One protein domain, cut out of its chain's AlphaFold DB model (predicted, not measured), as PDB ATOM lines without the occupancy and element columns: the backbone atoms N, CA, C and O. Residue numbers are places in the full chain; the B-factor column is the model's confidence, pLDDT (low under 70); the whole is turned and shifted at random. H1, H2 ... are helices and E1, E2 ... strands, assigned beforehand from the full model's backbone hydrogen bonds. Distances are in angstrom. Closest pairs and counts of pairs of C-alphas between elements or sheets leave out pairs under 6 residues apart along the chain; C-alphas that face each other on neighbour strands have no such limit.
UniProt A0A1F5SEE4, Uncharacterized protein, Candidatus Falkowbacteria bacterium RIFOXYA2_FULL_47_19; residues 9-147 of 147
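Overview. This is residues 9 to 147 of the 147 residues of an uncharacterized protein of Candidatus Falkowbacteria bacterium RIFOXYA2_FULL_47_19 (UniProt A0A1F5SEE4). A strongly twisted sheet of six strands forms the core, with H2 covering one face over E4 and E5, and H4 packed on the other face, where the sheet curls round it. H1 lies beside H2 and reaches the sheet only with residues 57 to 60, while H3 packs on the other end of H2, at residues 86 to 90, over E5. The printed part has 139 residues, with four named helices and six named strands in the order E1, E2, E3, H1, E4, H2, E5, H3, E6, H4. The sheet is mixed, in the order E2, E3, E1, E4, E5, E6, and the class is mixed, helices and strands. The whole is compact, with a radius of gyration of the C-alphas of 13.7 A, and rounded, spanning 36 by 35 by 28 A.

Arrangement. E1, residues 9 to 13, is an inner strand of the sheet. E2, residues 23 to 25, is an edge strand and forms a hairpin with E3, residues 30 to 34; these two are antiparallel, with N 23 and O 32 2.8 A apart, within hydrogen-bond range. E3 and E1 are parallel, with N 11 and O 31 at 2.9 A. H1, residues 49 to 60, only grazes the sheet. E4, residues 74 to 81, is parallel to E1, with N 78 and O 10 at 2.8 A. E3, H1 and E4 form a split strand-helix-strand unit, two strands running the same way with E1 between them in the sheet, and its crossover is right-handed. H2, residues 86 to 100, touches H1, closest at the C-alphas of Ala 53 and Ala 99, 5.6 A; they run opposite ways at a tilt of 36 degrees, only just steep. H2 is on the sheet at a height of 9.0 A, over E4 and E5, and runs along the strands, at 4 degrees to E4 on the local plane. E5, residues 104 to 108, is parallel to E4, with N 81 and O 107 at 2.8 A. H3, residues 113 to 120, touches H2, which meets it with residues 86 to 90 alone; the closest C-alphas are those of Phe 86 and Lys 116, 7.2 A, and the two run the same way at a shallow tilt of 27 degrees. E6, residues 126 to 129, is the other edge strand, parallel to E5, with N 106 and O 126 at 2.8 A. E4, H2, E5 and E5, H3, E6 are strand-helix-strand units, parallel neighbour strands with a helix between, both right-handed. H4, residues 135 to 146, is on the sheet on the opposite face from H2; its closest C-alpha pair with E3 is Leu 30 and Ala 145, 6.1 A. The arrangement is three layers, helices on both faces of a sheet: H2 and H3 on one face, H4 on the other. In H1, H2, H3 and H4 every O i to N i+4 pair is within hydrogen-bond range.

Along the chain. E1 begins at C-alpha 9, (397.026, 244.879, 187.155), and measures 13.2 A. E2 is 6.8 A long and E3 12.4 A. H1 measures 16.3 A and E4 20.4 A, ending at C-alpha 81, (389.907, 253.858, 174.181). H2 measures 20.7 A, E5 12.9 A, H3 10.6 A and E6 9.9 A. H4 measures 16.8 A and ends at C-alpha 146, (393.794, 236.858, 188.900).

Size, cuts and confidence. The two C-alphas farthest apart are those of Gln 27 and Ala 114, 38.1 A. The printed part has no cut and ends at residue 147, the chain's last. The links from E3 to H1 and from H1 to E4 are long, with 14 and 13 residues. Mean pLDDT of the printed part is 75.4; residues 35 to 72 are under 70, and H1 has a mean of 41.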
ATOM      1  N   THR A   9     397.482 244.359 188.444       94.44
ATOM      2  CA  THR A   9     397.026 244.879 187.155       94.44
ATOM      3  C   THR A   9     395.894 245.871 187.387       94.44
ATOM      4  O   THR A   9     394.981 245.600 188.166       94.44
ATOM      5  N   VAL A  10     395.942 247.014 186.708       90.38
ATOM      6  CA  VAL A  10     394.903 248.045 186.792       90.38
ATOM      7  C   VAL A  10     394.187 248.155 185.451       90.38
ATOM      8  O   VAL A  10     394.826 248.399 184.426       90.38
ATOM      9  N   LEU A  11     392.867 247.989 185.455       91.88
ATOM     10  CA  LEU A  11     392.006 248.182 184.288       91.88
ATOM     11  C   LEU A  11     391.263 249.506 184.426       91.88
ATOM     12  O   LEU A  11     390.628 249.742 185.447       91.88
ATOM     13  N   ILE A  12     391.321 250.355 183.406       87.69
ATOM     14  CA  ILE A  12     390.644 251.654 183.367       87.69
ATOM     15  C   ILE A  12     389.720 251.665 182.160       87.69
ATOM     16  O   ILE A  12     390.170 251.529 181.022       87.69
ATOM     17  N   SER A  13     388.427 251.825 182.405       84.38
ATOM     18  CA  SER A  13     387.391 251.809 181.383       84.38
ATOM     19  C   SER A  13     386.262 252.762 181.761       84.38
ATOM     20  O   SER A  13     385.898 252.892 182.918       84.38
ATOM     21  N   TYR A  14     385.660 253.423 180.780       72.56
ATOM     22  CA  TYR A  14     384.391 254.142 180.967       72.56
ATOM     23  C   TYR A  14     383.183 253.290 180.538       72.56
ATOM     24  O   TYR A  14     382.074 253.794 180.432       72.56
ATOM     25  N   ASN A  15     383.419 252.009 180.258       77.06
ATOM     26  CA  ASN A  15     382.405 250.996 180.006       77.06
ATOM     27  C   ASN A  15     382.532 249.881 181.044       77.06
ATOM     28  O   ASN A  15     383.607 249.685 181.622       77.06
ATOM     29  N   ARG A  16     381.471 249.084 181.180       81.00
ATOM     30  CA  ARG A  16     381.492 247.820 181.921       81.00
ATOM     31  C   ARG A  16     382.668 246.934 181.489       81.00
ATOM     32  O   ARG A  16     383.000 246.866 180.305       81.00
ATOM     33  N   VAL A  17     383.257 246.230 182.455       85.50
ATOM     34  CA  VAL A  17     384.241 245.164 182.230       85.50
ATOM     35  C   VAL A  17     383.564 243.822 182.497       85.50
ATOM     36  O   VAL A  17     382.970 243.607 183.550       85.50
ATOM     37  N   GLU A  18     383.600 242.907 181.533       91.69
ATOM     38  CA  GLU A  18     382.892 241.635 181.665       91.69
ATOM     39  C   GLU A  18     383.490 240.775 182.789       91.69
ATOM     40  O   GLU A  18     384.697 240.530 182.826       91.69
ATOM     41  N   GLY A  19     382.637 240.303 183.702       89.56
ATOM     42  CA  GLY A  19     383.042 239.468 184.836       89.56
ATOM     43  C   GLY A  19     383.629 240.227 186.030       89.56
ATOM     44  O   GLY A  19     384.008 239.577 186.998       89.56
ATOM     45  N   PHE A  20     383.685 241.564 185.990       83.62
ATOM     46  CA  PHE A  20     384.221 242.372 187.084       83.62
ATOM     47  C   PHE A  20     383.388 243.625 187.339       83.62
ATOM     48  O   PHE A  20     383.112 244.400 186.427       83.62
ATOM     49  N   GLU A  21     383.054 243.850 188.605       81.12
ATOM     50  CA  GLU A  21     382.640 245.165 189.095       81.12
ATOM     51  C   GLU A  21     383.870 246.052 189.331       81.12
ATOM     52  O   GLU A  21     385.004 245.566 189.416       81.12
ATOM     53  N   SER A  22     383.668 247.357 189.466       77.25
ATOM     54  CA  SER A  22     384.735 248.262 189.892       77.25
ATOM     55  C   SER A  22     385.222 247.940 191.308       77.25
ATOM     56  O   SER A  22     384.441 247.625 192.200       77.25
ATOM     57  N   GLY A  23     386.533 248.041 191.531       72.69
ATOM     58  CA  GLY A  23     387.175 247.765 192.815       72.69
ATOM     59  C   GLY A  23     388.236 246.666 192.758       72.69
ATOM     60  O   GLY A  23     388.843 246.398 191.721       72.69
ATOM     61  N   TRP A  24     388.514 246.077 193.924       80.38
ATOM     62  CA  TRP A  24     389.587 245.104 194.126       80.38
ATOM     63  C   TRP A  24     389.131 243.667 193.896       80.38
ATOM     64  O   TRP A  24     388.119 243.241 194.442       80.38
ATOM     65  N   HIS A  25     389.963 242.887 193.203       84.31
ATOM     66  CA  HIS A  25     389.706 241.480 192.895       84.31
ATOM     67  C   HIS A  25     390.952 240.613 193.104       84.31
ATOM     68  O   HIS A  25     392.088 241.106 193.107       84.31
ATOM     69  N   GLY A  26     390.737 239.306 193.288       84.38
ATOM     70  CA  GLY A  26     391.795 238.290 193.302       84.38
ATOM     71  C   GLY A  26     392.933 238.588 194.279       84.38
ATOM     72  O   GLY A  26     394.083 238.660 193.866       84.38
ATOM     73  N   GLN A  27     392.628 238.830 195.560       85.44
ATOM     74  CA  GLN A  27     393.633 239.138 196.594       85.44
ATOM     75  C   GLN A  27     394.556 240.323 196.231       85.44
ATOM     76  O   GLN A  27     395.771 240.271 196.424       85.44
ATOM     77  N   LYS A  28     393.977 241.415 195.710       81.19
ATOM     78  CA  LYS A  28     394.681 242.643 195.278       81.19
ATOM     79  C   LYS A  28     395.575 242.477 194.037       81.19
ATOM     80  O   LYS A  28     396.417 243.336 193.758       81.19
ATOM     81  N   ARG A  29     395.383 241.407 193.261       87.44
ATOM     82  CA  ARG A  29     396.054 241.202 191.964       87.44
ATOM     83  C   ARG A  29     395.419 242.007 190.831       87.44
ATOM     84  O   ARG A  29     396.089 242.294 189.845       87.44
ATOM     85  N   LEU A  30     394.160 242.406 190.978       88.12
ATOM     86  CA  LEU A  30     393.435 243.188 189.986       88.12
ATOM     87  C   LEU A  30     392.701 244.346 190.660       88.12
ATOM     88  O   LEU A  30     392.063 244.163 191.697       88.12
ATOM     89  N   PHE A  31     392.780 245.520 190.044       86.12
ATOM     90  CA  PHE A  31     391.926 246.655 190.357       86.12
ATOM     91  C   PHE A  31     391.209 247.118 189.090       86.12
ATOM     92  O   PHE A  31     391.856 247.398 188.079       86.12
ATOM     93  N   VAL A  32     389.883 247.195 189.143       83.44
ATOM     94  CA  VAL A  32     389.050 247.661 188.033       83.44
ATOM     95  C   VAL A  32     388.510 249.044 188.358       83.44
ATOM     96  O   VAL A  32     387.886 249.258 189.390       83.44
ATOM     97  N   CYS A  33     388.754 249.981 187.456       78.81
ATOM     98  CA  CYS A  33     388.190 251.315 187.454       78.81
ATOM     99  C   CYS A  33     387.285 251.422 186.225       78.81
ATOM    100  O   CYS A  33     387.726 251.849 185.157       78.81
ATOM    101  N   ALA A  34     386.053 250.929 186.359       72.56
ATOM    102  CA  ALA A  34     385.001 251.055 185.360       72.56
ATOM    103  C   ALA A  34     384.024 252.176 185.763       72.56
ATOM    104  O   ALA A  34     383.744 252.364 186.948       72.56
ATOM    105  N   ASN A  35     383.520 252.940 184.790       64.75
ATOM    106  CA  ASN A  35     382.393 253.853 185.001       64.75
ATOM    107  C   ASN A  35     381.150 253.304 184.297       64.75
ATOM    108  O   ASN A  35     380.907 253.554 183.123       64.75
ATOM    109  N   ASP A  36     380.376 252.532 185.038       50.78
ATOM    110  CA  ASP A  36     379.162 251.836 184.624       50.78
ATOM    111  C   ASP A  36     377.980 252.805 184.393       50.78
ATOM    112  O   ASP A  36     376.970 252.415 183.811       50.78
ATOM    113  N   ALA A  37     378.089 254.060 184.862       38.44
ATOM    114  CA  ALA A  37     376.959 254.973 185.079       38.44
ATOM    115  C   ALA A  37     376.983 256.280 184.252       38.44
ATOM    116  O   ALA A  37     376.122 257.141 184.436       38.44
ATOM    117  N   GLY A  38     377.936 256.463 183.331       32.12
ATOM    118  CA  GLY A  38     377.861 257.526 182.317       32.12
ATOM    119  C   GLY A  38     378.018 258.977 182.804       32.12
ATOM    120  O   GLY A  38     377.552 259.889 182.126       32.12
ATOM    121  N   ARG A  39     378.675 259.242 183.943       35.53
ATOM    122  CA  ARG A  39     378.974 260.619 184.399       35.53
ATOM    123  C   ARG A  39     380.474 260.795 184.621       35.53
ATOM    124  O   ARG A  39     381.023 260.253 185.573       35.53
ATOM    125  N   GLY A  40     381.146 261.494 183.705       34.53
ATOM    126  CA  GLY A  40     382.572 261.818 183.796       34.53
ATOM    127  C   GLY A  40     382.791 263.234 184.326       34.53
ATOM    128  O   GLY A  40     382.164 264.172 183.839       34.53
ATOM    129  N   SER A  41     383.685 263.389 185.302       32.06
ATOM    130  CA  SER A  41     384.155 264.681 185.813       32.06
ATOM    131  C   SER A  41     385.617 264.950 185.428       32.06
ATOM    132  O   SER A  41     386.396 264.028 185.195       32.06
ATOM    133  N   ASN A  42     385.938 266.242 185.333       34.25
ATOM    134  CA  ASN A  42     387.176 266.873 184.860       34.25
ATOM    135  C   ASN A  42     388.458 266.332 185.547       34.25
ATOM    136  O   ASN A  42     388.482 266.188 186.767       34.25
ATOM    137  N   THR A  43     389.519 266.027 184.783       34.38
ATOM    138  CA  THR A  43     390.628 265.147 185.223       34.38
ATOM    139  C   THR A  43     392.029 265.775 185.215       34.38
ATOM    140  O   THR A  43     392.918 265.273 184.517       34.38
ATOM    141  N   GLY A  44     392.309 266.827 185.986       33.53
ATOM    142  CA  GLY A  44     393.714 267.241 186.061       33.53
ATOM    143  C   GLY A  44     394.069 268.451 186.894       33.53
ATOM    144  O   GLY A  44     394.450 269.459 186.318       33.53
ATOM    145  N   GLU A  45     394.111 268.304 188.219       29.38
ATOM    146  CA  GLU A  45     394.903 269.196 189.075       29.38
ATOM    147  C   GLU A  45     395.649 268.380 190.152       29.38
ATOM    148  O   GLU A  45     395.076 267.535 190.841       29.38
ATOM    149  N   GLY A  46     396.971 268.564 190.244       30.95
ATOM    150  CA  GLY A  46     397.857 267.886 191.199       30.95
ATOM    151  C   GLY A  46     399.276 268.463 191.149       30.95
ATOM    152  O   GLY A  46     399.812 268.685 190.057       30.95
ATOM    153  N   TRP A  47     399.857 268.740 192.324       33.53
ATOM    154  CA  TRP A  47     401.040 269.599 192.504       33.53
ATOM    155  C   TRP A  47     402.391 268.849 192.427       33.53
ATOM    156  O   TRP A  47     403.414 269.485 192.183       33.53
ATOM    157  N   SER A  48     402.418 267.510 192.522       36.97
ATOM    158  CA  SER A  48     403.615 266.676 192.281       36.97
ATOM    159  C   SER A  48     403.344 265.471 191.362       36.97
ATOM    160  O   SER A  48     402.201 265.063 191.174       36.97
ATOM    161  N   ASP A  49     404.383 264.861 190.773       37.03
ATOM    162  CA  ASP A  49     404.218 263.779 189.779       37.03
ATOM    163  C   ASP A  49     403.638 262.470 190.362       37.03
ATOM    164  O   ASP A  49     402.845 261.797 189.700       37.03
ATOM    165  N   ASN A  50     403.941 262.135 191.624       36.03
ATOM    166  CA  ASN A  50     403.319 260.996 192.319       36.03
ATOM    167  C   ASN A  50     401.853 261.281 192.675       36.03
ATOM    168  O   ASN A  50     400.997 260.399 192.557       36.03
ATOM    169  N   GLU A  51     401.548 262.524 193.055       37.34
ATOM    170  CA  GLU A  51     400.176 262.981 193.257       37.34
ATOM    171  C   GLU A  51     399.426 263.108 191.942       37.34
ATOM    172  O   GLU A  51     398.223 262.968 191.966       37.34
ATOM    173  N   ARG A  52     400.078 263.285 190.787       41.41
ATOM    174  CA  ARG A  52     399.418 263.235 189.474       41.41
ATOM    175  C   ARG A  52     399.017 261.823 189.078       41.41
ATOM    176  O   ARG A  52     397.932 261.672 188.545       41.41
ATOM    177  N   ALA A  53     399.807 260.780 189.353       39.69
ATOM    178  CA  ALA A  53     399.348 259.397 189.137       39.69
ATOM    179  C   ALA A  53     398.178 259.048 190.066       39.69
ATOM    180  O   ALA A  53     397.165 258.511 189.620       39.69
ATOM    181  N   GLY A  54     398.315 259.398 191.350       37.34
ATOM    182  CA  GLY A  54     397.265 259.253 192.353       37.34
ATOM    183  C   GLY A  54     396.026 260.085 192.029       37.34
ATOM    184  O   GLY A  54     394.934 259.556 192.114       37.34
ATOM    185  N   SER A  55     396.185 261.330 191.578       38.28
ATOM    186  CA  SER A  55     395.127 262.273 191.190       38.28
ATOM    187  C   SER A  55     394.500 261.892 189.862       38.28
ATOM    188  O   SER A  55     393.297 261.984 189.749       38.28
ATOM    189  N   VAL A  56     395.228 261.363 188.877       47.31
ATOM    190  CA  VAL A  56     394.623 260.787 187.662       47.31
ATOM    191  C   VAL A  56     393.756 259.592 188.052       47.31
ATOM    192  O   VAL A  56     392.595 259.539 187.666       47.31
ATOM    193  N   MET A  57     394.255 258.691 188.904       45.06
ATOM    194  CA  MET A  57     393.457 257.587 189.453       45.06
ATOM    195  C   MET A  57     392.276 258.083 190.309       45.06
ATOM    196  O   MET A  57     391.188 257.521 190.223       45.06
ATOM    197  N   HIS A  58     392.449 259.145 191.099       40.16
ATOM    198  CA  HIS A  58     391.437 259.729 191.988       40.16
ATOM    199  C   HIS A  58     390.394 260.577 191.236       40.16
ATOM    200  O   HIS A  58     389.227 260.590 191.602       40.16
ATOM    201  N   SER A  59     390.790 261.220 190.138       43.25
ATOM    202  CA  SER A  59     389.949 262.035 189.252       43.25
ATOM    203  C   SER A  59     389.104 261.162 188.332       43.25
ATOM    204  O   SER A  59     387.945 261.473 188.090       43.25
ATOM    205  N   ILE A  60     389.656 260.037 187.853       45.88
ATOM    206  CA  ILE A  60     388.877 259.006 187.148       45.88
ATOM    207  C   ILE A  60     387.847 258.370 188.103       45.88
ATOM    208  O   ILE A  60     386.781 257.950 187.666       45.88
ATOM    209  N   SER A  61     388.134 258.343 189.408       40.94
ATOM    210  CA  SER A  61     387.314 257.689 190.435       40.94
ATOM    211  C   SER A  61     386.554 258.653 191.361       40.94
ATOM    212  O   SER A  61     386.200 258.272 192.479       40.94
ATOM    213  N   GLY A  62     386.315 259.887 190.887       32.22
ATOM    214  CA  GLY A  62     385.885 261.063 191.654       32.22
ATOM    215  C   GLY A  62     385.050 260.776 192.900       32.22
ATOM    216  O   GLY A  62     384.028 260.118 192.796       32.22
ATOM    217  N   GLN A  63     385.496 261.277 194.060       35.22
ATOM    218  CA  GLN A  63     384.833 261.286 195.384       35.22
ATOM    219  C   GLN A  63     384.194 259.975 195.911       35.22
ATOM    220  O   GLN A  63     383.784 259.945 197.067       35.22
ATOM    221  N   TYR A  64     384.171 258.881 195.147       34.09
ATOM    222  CA  TYR A  64     383.400 257.670 195.447       34.09
ATOM    223  C   TYR A  64     384.249 256.416 195.683       34.09
ATOM    224  O   TYR A  64     383.703 255.392 196.085       34.09
ATOM    225  N   TYR A  65     385.571 256.456 195.495       38.50
ATOM    226  CA  TYR A  65     386.397 255.251 195.628       38.50
ATOM    227  C   TYR A  65     387.417 255.332 196.767       38.50
ATOM    228  O   TYR A  65     388.515 255.869 196.632       38.50
ATOM    229  N   HIS A  66     387.084 254.660 197.872       34.34
ATOM    230  CA  HIS A  66     387.949 254.350 199.023       34.34
ATOM    231  C   HIS A  66     389.110 253.370 198.700       34.34
ATOM    232  O   HIS A  66     389.566 252.622 199.563       34.34
ATOM    233  N   GLY A  67     389.603 253.329 197.458       42.12
ATOM    234  CA  GLY A  67     390.537 252.313 196.968       42.12
ATOM    235  C   GLY A  67     391.692 252.904 196.170       42.12
ATOM    236  O   GLY A  67     391.744 252.751 194.956       42.12
ATOM    237  N   ALA A  68     392.641 253.560 196.834       52.28
ATOM    238  CA  ALA A  68     393.895 253.933 196.187       52.28
ATOM    239  C   ALA A  68     394.740 252.672 195.920       52.28
ATOM    240  O   ALA A  68     395.013 251.897 196.839       52.28
ATOM    241  N   VAL A  69     395.181 252.471 194.675       57.78
ATOM    242  CA  VAL A  69     396.209 251.471 194.346       57.78
ATOM    243  C   VAL A  69     397.574 252.117 194.577       57.78
ATOM    244  O   VAL A  69     397.903 253.087 193.891       57.78
ATOM    245  N   PRO A  70     398.406 251.621 195.509       64.94
ATOM    246  CA  PRO A  70     399.760 252.137 195.652       64.94
ATOM    247  C   PRO A  70     400.524 251.948 194.337       64.94
ATOM    248  O   PRO A  70     400.694 250.824 193.877       64.94
ATOM    249  N   VAL A  71     401.048 253.024 193.741       68.12
ATOM    250  CA  VAL A  71     401.781 252.958 192.454       68.12
ATOM    251  C   VAL A  71     402.915 251.918 192.494       68.12
ATOM    252  O   VAL A  71     403.178 251.227 191.512       68.12
ATOM    253  N   LYS A  72     403.543 251.748 193.666       69.62
ATOM    254  CA  LYS A  72     404.613 250.771 193.927       69.62
ATOM    255  C   LYS A  72     404.181 249.299 193.864       69.62
ATOM    256  O   LYS A  72     405.057 248.448 193.868       69.62
ATOM    257  N   SER A  73     402.886 248.987 193.887       75.94
ATOM    258  CA  SER A  73     402.379 247.614 193.732       75.94
ATOM    259  C   SER A  73     401.828 247.344 192.333       75.94
ATOM    260  O   SER A  73     401.473 246.201 192.031       75.94
ATOM    261  N   VAL A  74     401.754 248.369 191.476       85.44
ATOM    262  CA  VAL A  74     401.250 248.220 190.112       85.44
ATOM    263  C   VAL A  74     402.284 247.530 189.238       85.44
ATOM    264  O   VAL A  74     403.422 247.977 189.103       85.44
ATOM    265  N   LYS A  75     401.846 246.448 188.603       92.62
ATOM    266  CA  LYS A  75     402.576 245.734 187.562       92.62
ATOM    267  C   LYS A  75     402.372 246.400 186.202       92.62
ATOM    268  O   LYS A  75     403.345 246.659 185.504       92.62
ATOM    269  N   GLU A  76     401.123 246.667 185.824       94.81
ATOM    270  CA  GLU A  76     400.769 247.225 184.515       94.81
ATOM    271  C   GLU A  76     399.381 247.879 184.512       94.81
ATOM    272  O   GLU A  76     398.514 247.534 185.320       94.81
ATOM    273  N   TYR A  77     399.177 248.800 183.568       93.38
ATOM    274  CA  TYR A  77     397.902 249.471 183.317       93.38
ATOM    275  C   TYR A  77     397.333 249.083 181.949       93.38
ATOM    276  O   TYR A  77     398.058 249.070 180.946       93.38
ATOM    277  N   PHE A  78     396.020 248.875 181.891       96.56
ATOM    278  CA  PHE A  78     395.245 248.782 180.655       96.56
ATOM    279  C   PHE A  78     394.195 249.887 180.631       96.56
ATOM    280  O   PHE A  78     393.392 249.994 181.554       96.56
ATOM    281  N   VAL A  79     394.200 250.706 179.581       92.69
ATOM    282  CA  VAL A  79     393.285 251.850 179.442       92.69
ATOM    283  C   VAL A  79     392.431 251.673 178.196       92.69
ATOM    284  O   VAL A  79     392.974 251.565 177.095       92.69
ATOM    285  N   TYR A  80     391.108 251.655 178.354       92.25
ATOM    286  CA  TYR A  80     390.188 251.507 177.234       92.25
ATOM    287  C   TYR A  80     389.993 252.817 176.448       92.25
ATOM    288  O   TYR A  80     389.727 253.868 177.027       92.25
ATOM    289  N   ALA A  81     390.065 252.744 175.115       88.25
ATOM    290  CA  ALA A  81     389.907 253.858 174.181       88.25
ATOM    291  C   ALA A  81     388.953 253.512 173.022       88.25
ATOM    292  O   ALA A  81     389.291 252.835 172.047       88.25
ATOM    293  N   GLY A  82     387.742 254.046 173.100       81.69
ATOM    294  CA  GLY A  82     386.666 253.875 172.116       81.69
ATOM    295  C   GLY A  82     386.436 255.163 171.331       81.69
ATOM    296  O   GLY A  82     387.266 256.060 171.382       81.69
ATOM    297  N   LEU A  83     385.352 255.257 170.562       79.31
ATOM    298  CA  LEU A  83     385.168 256.350 169.597       79.31
ATOM    299  C   LEU A  83     385.178 257.754 170.229       79.31
ATOM    300  O   LEU A  83     385.846 258.635 169.703       79.31
ATOM    301  N   TYR A  84     384.445 257.963 171.323       70.06
ATOM    302  CA  TYR A  84     384.149 259.314 171.822       70.06
ATOM    303  C   TYR A  84     385.163 259.866 172.829       70.06
ATOM    304  O   TYR A  84     385.191 261.066 173.063       70.06
ATOM    305  N   ALA A  85     386.002 259.010 173.417       70.88
ATOM    306  CA  ALA A  85     386.907 259.395 174.504       70.88
ATOM    307  C   ALA A  85     388.357 258.927 174.285       70.88
ATOM    308  O   ALA A  85     389.129 258.832 175.240       70.88
ATOM    309  N   PHE A  86     388.750 258.590 173.048       78.19
ATOM    310  CA  PHE A  86     390.089 258.040 172.794       78.19
ATOM    311  C   PHE A  86     391.218 259.028 173.098       78.19
ATOM    312  O   PHE A  86     392.241 258.601 173.624       78.19
ATOM    313  N   GLU A  87     391.050 260.320 172.809       80.81
ATOM    314  CA  GLU A  87     392.088 261.326 173.073       80.81
ATOM    315  C   GLU A  87     392.381 261.427 174.572       80.81
ATOM    316  O   GLU A  87     393.535 261.318 174.994       80.81
ATOM    317  N   GLN A  88     391.322 261.512 175.383       77.94
ATOM    318  CA  GLN A  88     391.430 261.537 176.838       77.94
ATOM    319  C   GLN A  88     392.018 260.231 177.388       77.94
ATOM    320  O   GLN A  88     392.905 260.261 178.239       77.94
ATOM    321  N   ALA A  89     391.585 259.076 176.876       81.00
ATOM    322  CA  ALA A  89     392.135 257.778 177.268       81.00
ATOM    323  C   ALA A  89     393.640 257.666 176.956       81.00
ATOM    324  O   ALA A  89     394.416 257.178 177.778       81.00
ATOM    325  N   ILE A  90     394.080 258.168 175.799       87.62
ATOM    326  CA  ILE A  90     395.499 258.219 175.425       87.62
ATOM    327  C   ILE A  90     396.271 259.183 176.335       87.62
ATOM    328  O   ILE A  90     397.383 258.863 176.764       87.62
ATOM    329  N   HIS A  91     395.695 260.340 176.670       83.19
ATOM    330  CA  HIS A  91     396.294 261.285 177.612       83.19
ATOM    331  C   HIS A  91     396.477 260.672 179.011       83.19
ATOM    332  O   HIS A  91     397.558 260.783 179.599       83.19
ATOM    333  N   ILE A  92     395.470 259.943 179.505       79.50
ATOM    334  CA  ILE A  92     395.539 259.171 180.755       79.50
ATOM    335  C   ILE A  92     396.654 258.126 180.671       79.50
ATOM    336  O   ILE A  92     397.513 258.076 181.550       79.50
ATOM    337  N   ALA A  93     396.704 257.337 179.595       87.31
ATOM    338  CA  ALA A  93     397.722 256.305 179.413       87.31
ATOM    339  C   ALA A  93     399.153 256.882 179.423       87.31
ATOM    340  O   ALA A  93     400.048 256.341 180.074       87.31
ATOM    341  N   ARG A  94     399.374 258.019 178.750       85.69
ATOM    342  CA  ARG A  94     400.659 258.740 178.763       85.69
ATOM    343  C   ARG A  94     401.014 259.248 180.158       85.69
ATOM    344  O   ARG A  94     402.151 259.069 180.593       85.69
ATOM    345  N   SER A  95     400.048 259.837 180.858       79.31
ATOM    346  CA  SER A  95     400.231 260.367 182.213       79.31
ATOM    347  C   SER A  95     400.587 259.264 183.210       79.31
ATOM    348  O   SER A  95     401.561 259.398 183.947       79.31
ATOM    349  N   LEU A  96     399.873 258.133 183.168       79.38
ATOM    350  CA  LEU A  96     400.150 256.963 184.005       79.38
ATOM    351  C   LEU A  96     401.545 256.411 183.744       79.38
ATOM    352  O   LEU A  96     402.303 256.190 184.687       79.38
ATOM    353  N   ARG A  97     401.919 256.234 182.472       84.81
ATOM    354  CA  ARG A  97     403.251 255.747 182.112       84.81
ATOM    355  C   ARG A  97     404.348 256.693 182.596       84.81
ATOM    356  O   ARG A  97     405.314 256.227 183.191       84.81
ATOM    357  N   LYS A  98     404.197 258.001 182.361       80.75
ATOM    358  CA  LYS A  98     405.176 259.019 182.771       80.75
ATOM    359  C   LYS A  98     405.349 259.049 184.290       80.75
ATOM    360  O   LYS A  98     406.476 259.055 184.764       80.75
ATOM    361  N   ALA A  99     404.248 259.045 185.037       73.75
ATOM    362  CA  ALA A  99     404.283 259.206 186.485       73.75
ATOM    363  C   ALA A  99     404.674 257.923 187.236       73.75
ATOM    364  O   ALA A  99     405.313 257.987 188.280       73.75
ATOM    365  N   SER A 100     404.312 256.745 186.717       79.06
ATOM    366  CA  SER A 100     404.584 255.465 187.391       79.06
ATOM    367  C   SER A 100     405.820 254.723 186.875       79.06
ATOM    368  O   SER A 100     406.317 253.824 187.554       79.06
ATOM    369  N   GLY A 101     406.271 255.019 185.652       82.75
ATOM    370  CA  GLY A 101     407.274 254.225 184.937       82.75
ATOM    371  C   GLY A 101     406.819 252.802 184.577       82.75
ATOM    372  O   GLY A 101     407.619 252.024 184.060       82.75
ATOM    373  N   LYS A 102     405.559 252.426 184.846       86.81
ATOM    374  CA  LYS A 102     405.064 251.062 184.626       86.81
ATOM    375  C   LYS A 102     404.557 250.857 183.194       86.81
ATOM    376  O   LYS A 102     404.067 251.803 182.562       86.81
ATOM    377  N   PRO A 103     404.609 249.611 182.684       94.38
ATOM    378  CA  PRO A 103     403.970 249.244 181.428       94.38
ATOM    379  C   PRO A 103     402.519 249.723 181.374       94.38
ATOM    380  O   PRO A 103     401.730 249.487 182.286       94.38
ATOM    381  N   THR A 104     402.180 250.406 180.287       94.19
ATOM    382  CA  THR A 104     400.825 250.887 180.017       94.19
ATOM    383  C   THR A 104     400.445 250.480 178.602       94.19
ATOM    384  O   THR A 104     401.226 250.683 177.665       94.19
ATOM    385  N   THR A 105     399.261 249.892 178.463       97.94
ATOM    386  CA  THR A 105     398.720 249.377 177.206       97.94
ATOM    387  C   THR A 105     397.359 250.014 176.946       97.94
ATOM    388  O   THR A 105     396.504 250.057 177.831       97.94
ATOM    389  N   LEU A 106     397.149 250.508 175.730       97.12
ATOM    390  CA  LEU A 106     395.852 250.986 175.273       97.12
ATOM    391  C   LEU A 106     395.040 249.797 174.753       97.12
ATOM    392  O   LEU A 106     395.512 249.068 173.885       97.12
ATOM    393  N   VAL A 107     393.823 249.604 175.246       97.75
ATOM    394  CA  VAL A 107     392.862 248.639 174.698       97.75
ATOM    395  C   VAL A 107     391.854 249.432 173.878       97.75
ATOM    396  O   VAL A 107     391.192 250.307 174.418       97.75
ATOM    397  N   ALA A 108     391.752 249.206 172.573       95.88
ATOM    398  CA  ALA A 108     390.987 250.098 171.703       95.88
ATOM    399  C   ALA A 108     390.097 249.353 170.713       95.88
ATOM    400  O   ALA A 108     390.480 248.311 170.191       95.88
ATOM    401  N   CYS A 109     388.919 249.900 170.412       92.00
ATOM    402  CA  CYS A 109     388.157 249.461 169.241       92.00
ATOM    403  C   CYS A 109     388.716 250.106 167.962       92.00
ATOM    404  O   CYS A 109     389.420 251.121 168.022       92.00
ATOM    405  N   HIS A 110     388.356 249.567 166.797       95.00
ATOM    406  CA  HIS A 110     388.872 250.015 165.497       95.00
ATOM    407  C   HIS A 110     388.359 251.387 165.021       95.00
ATOM    408  O   HIS A 110     388.882 251.933 164.050       95.00
ATOM    409  N   CYS A 111     387.376 251.994 165.695       85.81
ATOM    410  CA  CYS A 111     386.925 253.348 165.365       85.81
ATOM    411  C   CYS A 111     388.092 254.343 165.469       85.81
ATOM    412  O   CYS A 111     388.780 254.349 166.488       85.81
ATOM    413  N   ARG A 112     388.312 255.197 164.459       91.25
ATOM    414  CA  ARG A 112     389.444 256.155 164.432       91.25
ATOM    415  C   ARG A 112     390.815 255.481 164.653       91.25
ATOM    416  O   ARG A 112     391.699 256.060 165.278       91.25
ATOM    417  N   SER A 113     391.001 254.251 164.168       94.94
ATOM    418  CA  SER A 113     392.234 253.472 164.368       94.94
ATOM    419  C   SER A 113     393.496 254.212 163.916       94.94
ATOM    420  O   SER A 113     394.454 254.258 164.682       94.94
ATOM    421  N   ALA A 114     393.476 254.842 162.736       96.00
ATOM    422  CA  ALA A 114     394.596 255.634 162.225       96.00
ATOM    423  C   ALA A 114     394.996 256.752 163.203       96.00
ATOM    424  O   ALA A 114     396.142 256.810 163.631       96.00
ATOM    425  N   GLN A 115     394.025 257.540 163.676       94.31
ATOM    426  CA  GLN A 115     394.271 258.615 164.645       94.31
ATOM    427  C   GLN A 115     394.836 258.082 165.967       94.31
ATOM    428  O   GLN A 115     395.765 258.659 166.521       94.31
ATOM    429  N   LYS A 116     394.323 256.950 166.469       95.50
ATOM    430  CA  LYS A 116     394.852 256.311 167.687       95.50
ATOM    431  C   LYS A 116     396.302 255.863 167.515       95.50
ATOM    432  O   LYS A 116     397.105 256.056 168.425       95.50
ATOM    433  N   VAL A 117     396.634 255.271 166.368       96.44
ATOM    434  CA  VAL A 117     398.003 254.854 166.037       96.44
ATOM    435  C   VAL A 117     398.919 256.071 165.939       96.44
ATOM    436  O   VAL A 117     399.970 256.085 166.579       96.44
ATOM    437  N   ASP A 118     398.498 257.115 165.226       96.56
ATOM    438  CA  ASP A 118     399.262 258.353 165.068       96.56
ATOM    439  C   ASP A 118     399.521 259.034 166.415       96.56
ATOM    440  O   ASP A 118     400.652 259.410 166.722       96.56
ATOM    441  N   MET A 119     398.507 259.106 167.279       93.94
ATOM    442  CA  MET A 119     398.654 259.643 168.631       93.94
ATOM    443  C   MET A 119     399.544 258.775 169.524       93.94
ATOM    444  O   MET A 119     400.131 259.283 170.473       93.94
ATOM    445  N   LEU A 120     399.679 257.475 169.284       94.12
ATOM    446  CA  LEU A 120     400.583 256.636 170.073       94.12
ATOM    447  C   LEU A 120     401.987 256.523 169.483       94.12
ATOM    448  O   LEU A 120     402.884 255.991 170.153       94.12
ATOM    449  N   ARG A 121     402.218 257.087 168.295       92.38
ATOM    450  CA  ARG A 121     403.531 257.130 167.658       92.38
ATOM    451  C   ARG A 121     404.554 257.745 168.619       92.38
ATOM    452  O   ARG A 121     404.311 258.781 169.230       92.38
ATOM    453  N   LEU A 122     405.692 257.070 168.785       89.06
ATOM    454  CA  LEU A 122     406.806 257.464 169.670       89.06
ATOM    455  C   LEU A 122     406.520 257.445 171.187       89.06
ATOM    456  O   LEU A 122     407.400 257.782 171.971       89.06
ATOM    457  N   THR A 123     405.340 257.010 171.641       88.31
ATOM    458  CA  THR A 123     405.023 256.954 173.087       88.31
ATOM    459  C   THR A 123     405.501 255.669 173.775       88.31
ATOM    460  O   THR A 123     405.544 255.589 175.004       88.31
ATOM    461  N   GLY A 124     405.799 254.622 172.996       90.25
ATOM    462  CA  GLY A 124     406.097 253.276 173.497       90.25
ATOM    463  C   GLY A 124     404.905 252.562 174.156       90.25
ATOM    464  O   GLY A 124     405.080 251.474 174.713       90.25
ATOM    465  N   ILE A 125     403.708 253.159 174.144       94.88
ATOM    466  CA  ILE A 125     402.459 252.539 174.606       94.88
ATOM    467  C   ILE A 125     401.989 251.563 173.528       94.88
ATOM    468  O   ILE A 125     401.863 251.920 172.359       94.88
ATOM    469  N   ARG A 126     401.739 250.314 173.930       96.19
ATOM    470  CA  ARG A 126     401.237 249.265 173.033       96.19
ATOM    471  C   ARG A 126     399.729 249.404 172.849       96.19
ATOM    472  O   ARG A 126     399.055 249.884 173.758       96.19
ATOM    473  N   ILE A 127     399.209 248.925 171.721       97.19
ATOM    474  CA  ILE A 127     397.769 248.833 171.456       97.19
ATOM    475  C   ILE A 127     397.359 247.362 171.420       97.19
ATOM    476  O   ILE A 127     397.991 246.560 170.736       97.19
ATOM    477  N   ILE A 128     396.283 247.027 172.125       98.12
ATOM    478  CA  ILE A 128     395.505 245.803 171.938       98.12
ATOM    479  C   ILE A 128     394.194 246.211 171.273       98.12
ATOM    480  O   ILE A 128     393.431 247.005 171.827       98.12
ATOM    481  N   TRP A 129     393.930 245.680 170.084       97.94
ATOM    482  CA  TRP A 129     392.641 245.872 169.429       97.94
ATOM    483  C   TRP A 129     391.578 244.978 170.073       97.94
ATOM    484  O   TRP A 129     391.854 243.844 170.456       97.94
ATOM    485  N   SER A 130     390.372 245.517 170.212       97.06
ATOM    486  CA  SER A 130     389.248 244.918 170.937       97.06
ATOM    487  C   SER A 130     387.938 245.113 170.181       97.06
ATOM    488  O   SER A 130     387.852 245.909 169.238       97.06
ATOM    489  N   GLU A 131     386.894 244.414 170.624       94.69
ATOM    490  CA  GLU A 131     385.525 244.693 170.203       94.69
ATOM    491  C   GLU A 131     385.077 246.126 170.555       94.69
ATOM    492  O   GLU A 131     385.676 246.825 171.379       94.69
ATOM    493  N   CYS A 132     383.980 246.579 169.940       86.62
ATOM    494  CA  CYS A 132     383.357 247.834 170.351       86.62
ATOM    495  C   CYS A 132     382.905 247.738 171.818       86.62
ATOM    496  O   CYS A 132     382.372 246.719 172.244       86.62
ATOM    497  N   GLY A 133     383.158 248.779 172.605       80.12
ATOM    498  CA  GLY A 133     382.922 248.777 174.049       80.12
ATOM    499  C   GLY A 133     384.061 248.185 174.894       80.12
ATOM    500  O   GLY A 133     384.221 248.610 176.033       80.12
ATOM    501  N   GLY A 134     384.880 247.269 174.357       88.62
ATOM    502  CA  GLY A 134     386.053 246.697 175.044       88.62
ATOM    503  C   GLY A 134     385.760 245.823 176.270       88.62
ATOM    504  O   GLY A 134     386.697 245.353 176.913       88.62
ATOM    505  N   SER A 135     384.483 245.607 176.598       89.88
ATOM    506  CA  SER A 135     384.023 244.893 177.793       89.88
ATOM    507  C   SER A 135     384.609 243.487 177.912       89.88
ATOM    508  O   SER A 135     385.125 243.117 178.967       89.88
ATOM    509  N   ARG A 136     384.561 242.711 176.826       96.50
ATOM    510  CA  ARG A 136     385.014 241.319 176.788       96.50
ATOM    511  C   ARG A 136     386.534 241.253 176.802       96.50
ATOM    512  O   ARG A 136     387.107 240.514 177.596       96.50
ATOM    513  N   THR A 137     387.203 242.056 175.972       98.12
ATOM    514  CA  THR A 137     388.675 242.082 175.928       98.12
ATOM    515  C   THR A 137     389.265 242.495 177.280       98.12
ATOM    516  O   THR A 137     390.201 241.859 177.765       98.12
ATOM    517  N   MET A 138     388.702 243.522 177.927       96.06
ATOM    518  CA  MET A 138     389.116 243.947 179.268       96.06
ATOM    519  C   MET A 138     388.818 242.872 180.323       96.06
ATOM    520  O   MET A 138     389.656 242.628 181.188       96.06
ATOM    521  N   GLY A 139     387.675 242.185 180.223       96.62
ATOM    522  CA  GLY A 139     387.324 241.066 181.100       96.62
ATOM    523  C   GLY A 139     388.327 239.915 181.016       96.62
ATOM    524  O   GLY A 139     388.814 239.434 182.036       96.62
ATOM    525  N   GLU A 140     388.735 239.524 179.808       98.25
ATOM    526  CA  GLU A 140     389.752 238.482 179.613       98.25
ATOM    527  C   GLU A 140     391.128 238.876 180.171       98.25
ATOM    528  O   GLU A 140     391.836 238.043 180.742       98.25
ATOM    529  N   LEU A 141     391.511 240.152 180.068       97.94
ATOM    530  CA  LEU A 141     392.724 240.667 180.714       97.94
ATOM    531  C   LEU A 141     392.619 240.603 182.245       97.94
ATOM    532  O   LEU A 141     393.582 240.216 182.908       97.94
ATOM    533  N   GLY A 142     391.449 240.926 182.801       96.56
ATOM    534  CA  GLY A 142     391.168 240.808 184.231       96.56
ATOM    535  C   GLY A 142     391.270 239.368 184.732       96.56
ATOM    536  O   GLY A 142     391.990 239.107 185.695       96.56
ATOM    537  N   LYS A 143     390.638 238.411 184.038       97.25
ATOM    538  CA  LYS A 143     390.696 236.975 184.377       97.25
ATOM    539  C   LYS A 143     392.138 236.464 184.400       97.25
ATOM    540  O   LYS A 143     392.544 235.820 185.362       97.25
ATOM    541  N   LYS A 144     392.946 236.830 183.397       96.12
ATOM    542  CA  LYS A 144     394.380 236.490 183.342       96.12
ATOM    543  C   LYS A 144     395.191 237.092 184.490       96.12
ATOM    544  O   LYS A 144     396.192 236.508 184.888       96.12
ATOM    545  N   ALA A 145     394.802 238.257 185.008       94.38
ATOM    546  CA  ALA A 145     395.520 238.895 186.109       94.38
ATOM    547  C   ALA A 145     395.331 238.155 187.444       94.38
ATOM    548  O   ALA A 145     396.245 238.162 188.276       94.38
ATOM    549  N   ILE A 146     394.168 237.523 187.642       93.31
ATOM    550  CA  ILE A 146     393.794 236.858 188.900       93.31
ATOM    551  C   ILE A 146     393.929 235.330 188.885       93.31
ATOM    552  O   ILE A 146     393.877 234.748 189.966       93.31
ATOM    553  N   ALA A 147     394.129 234.713 187.716       86.44
ATOM    554  CA  ALA A 147     394.548 233.313 187.581       86.44
ATOM    555  C   ALA A 147     395.955 233.133 188.166       86.44
ATOM    556  O   ALA A 147     396.115 232.430 189.183       86.44
TER     557      ALA A 147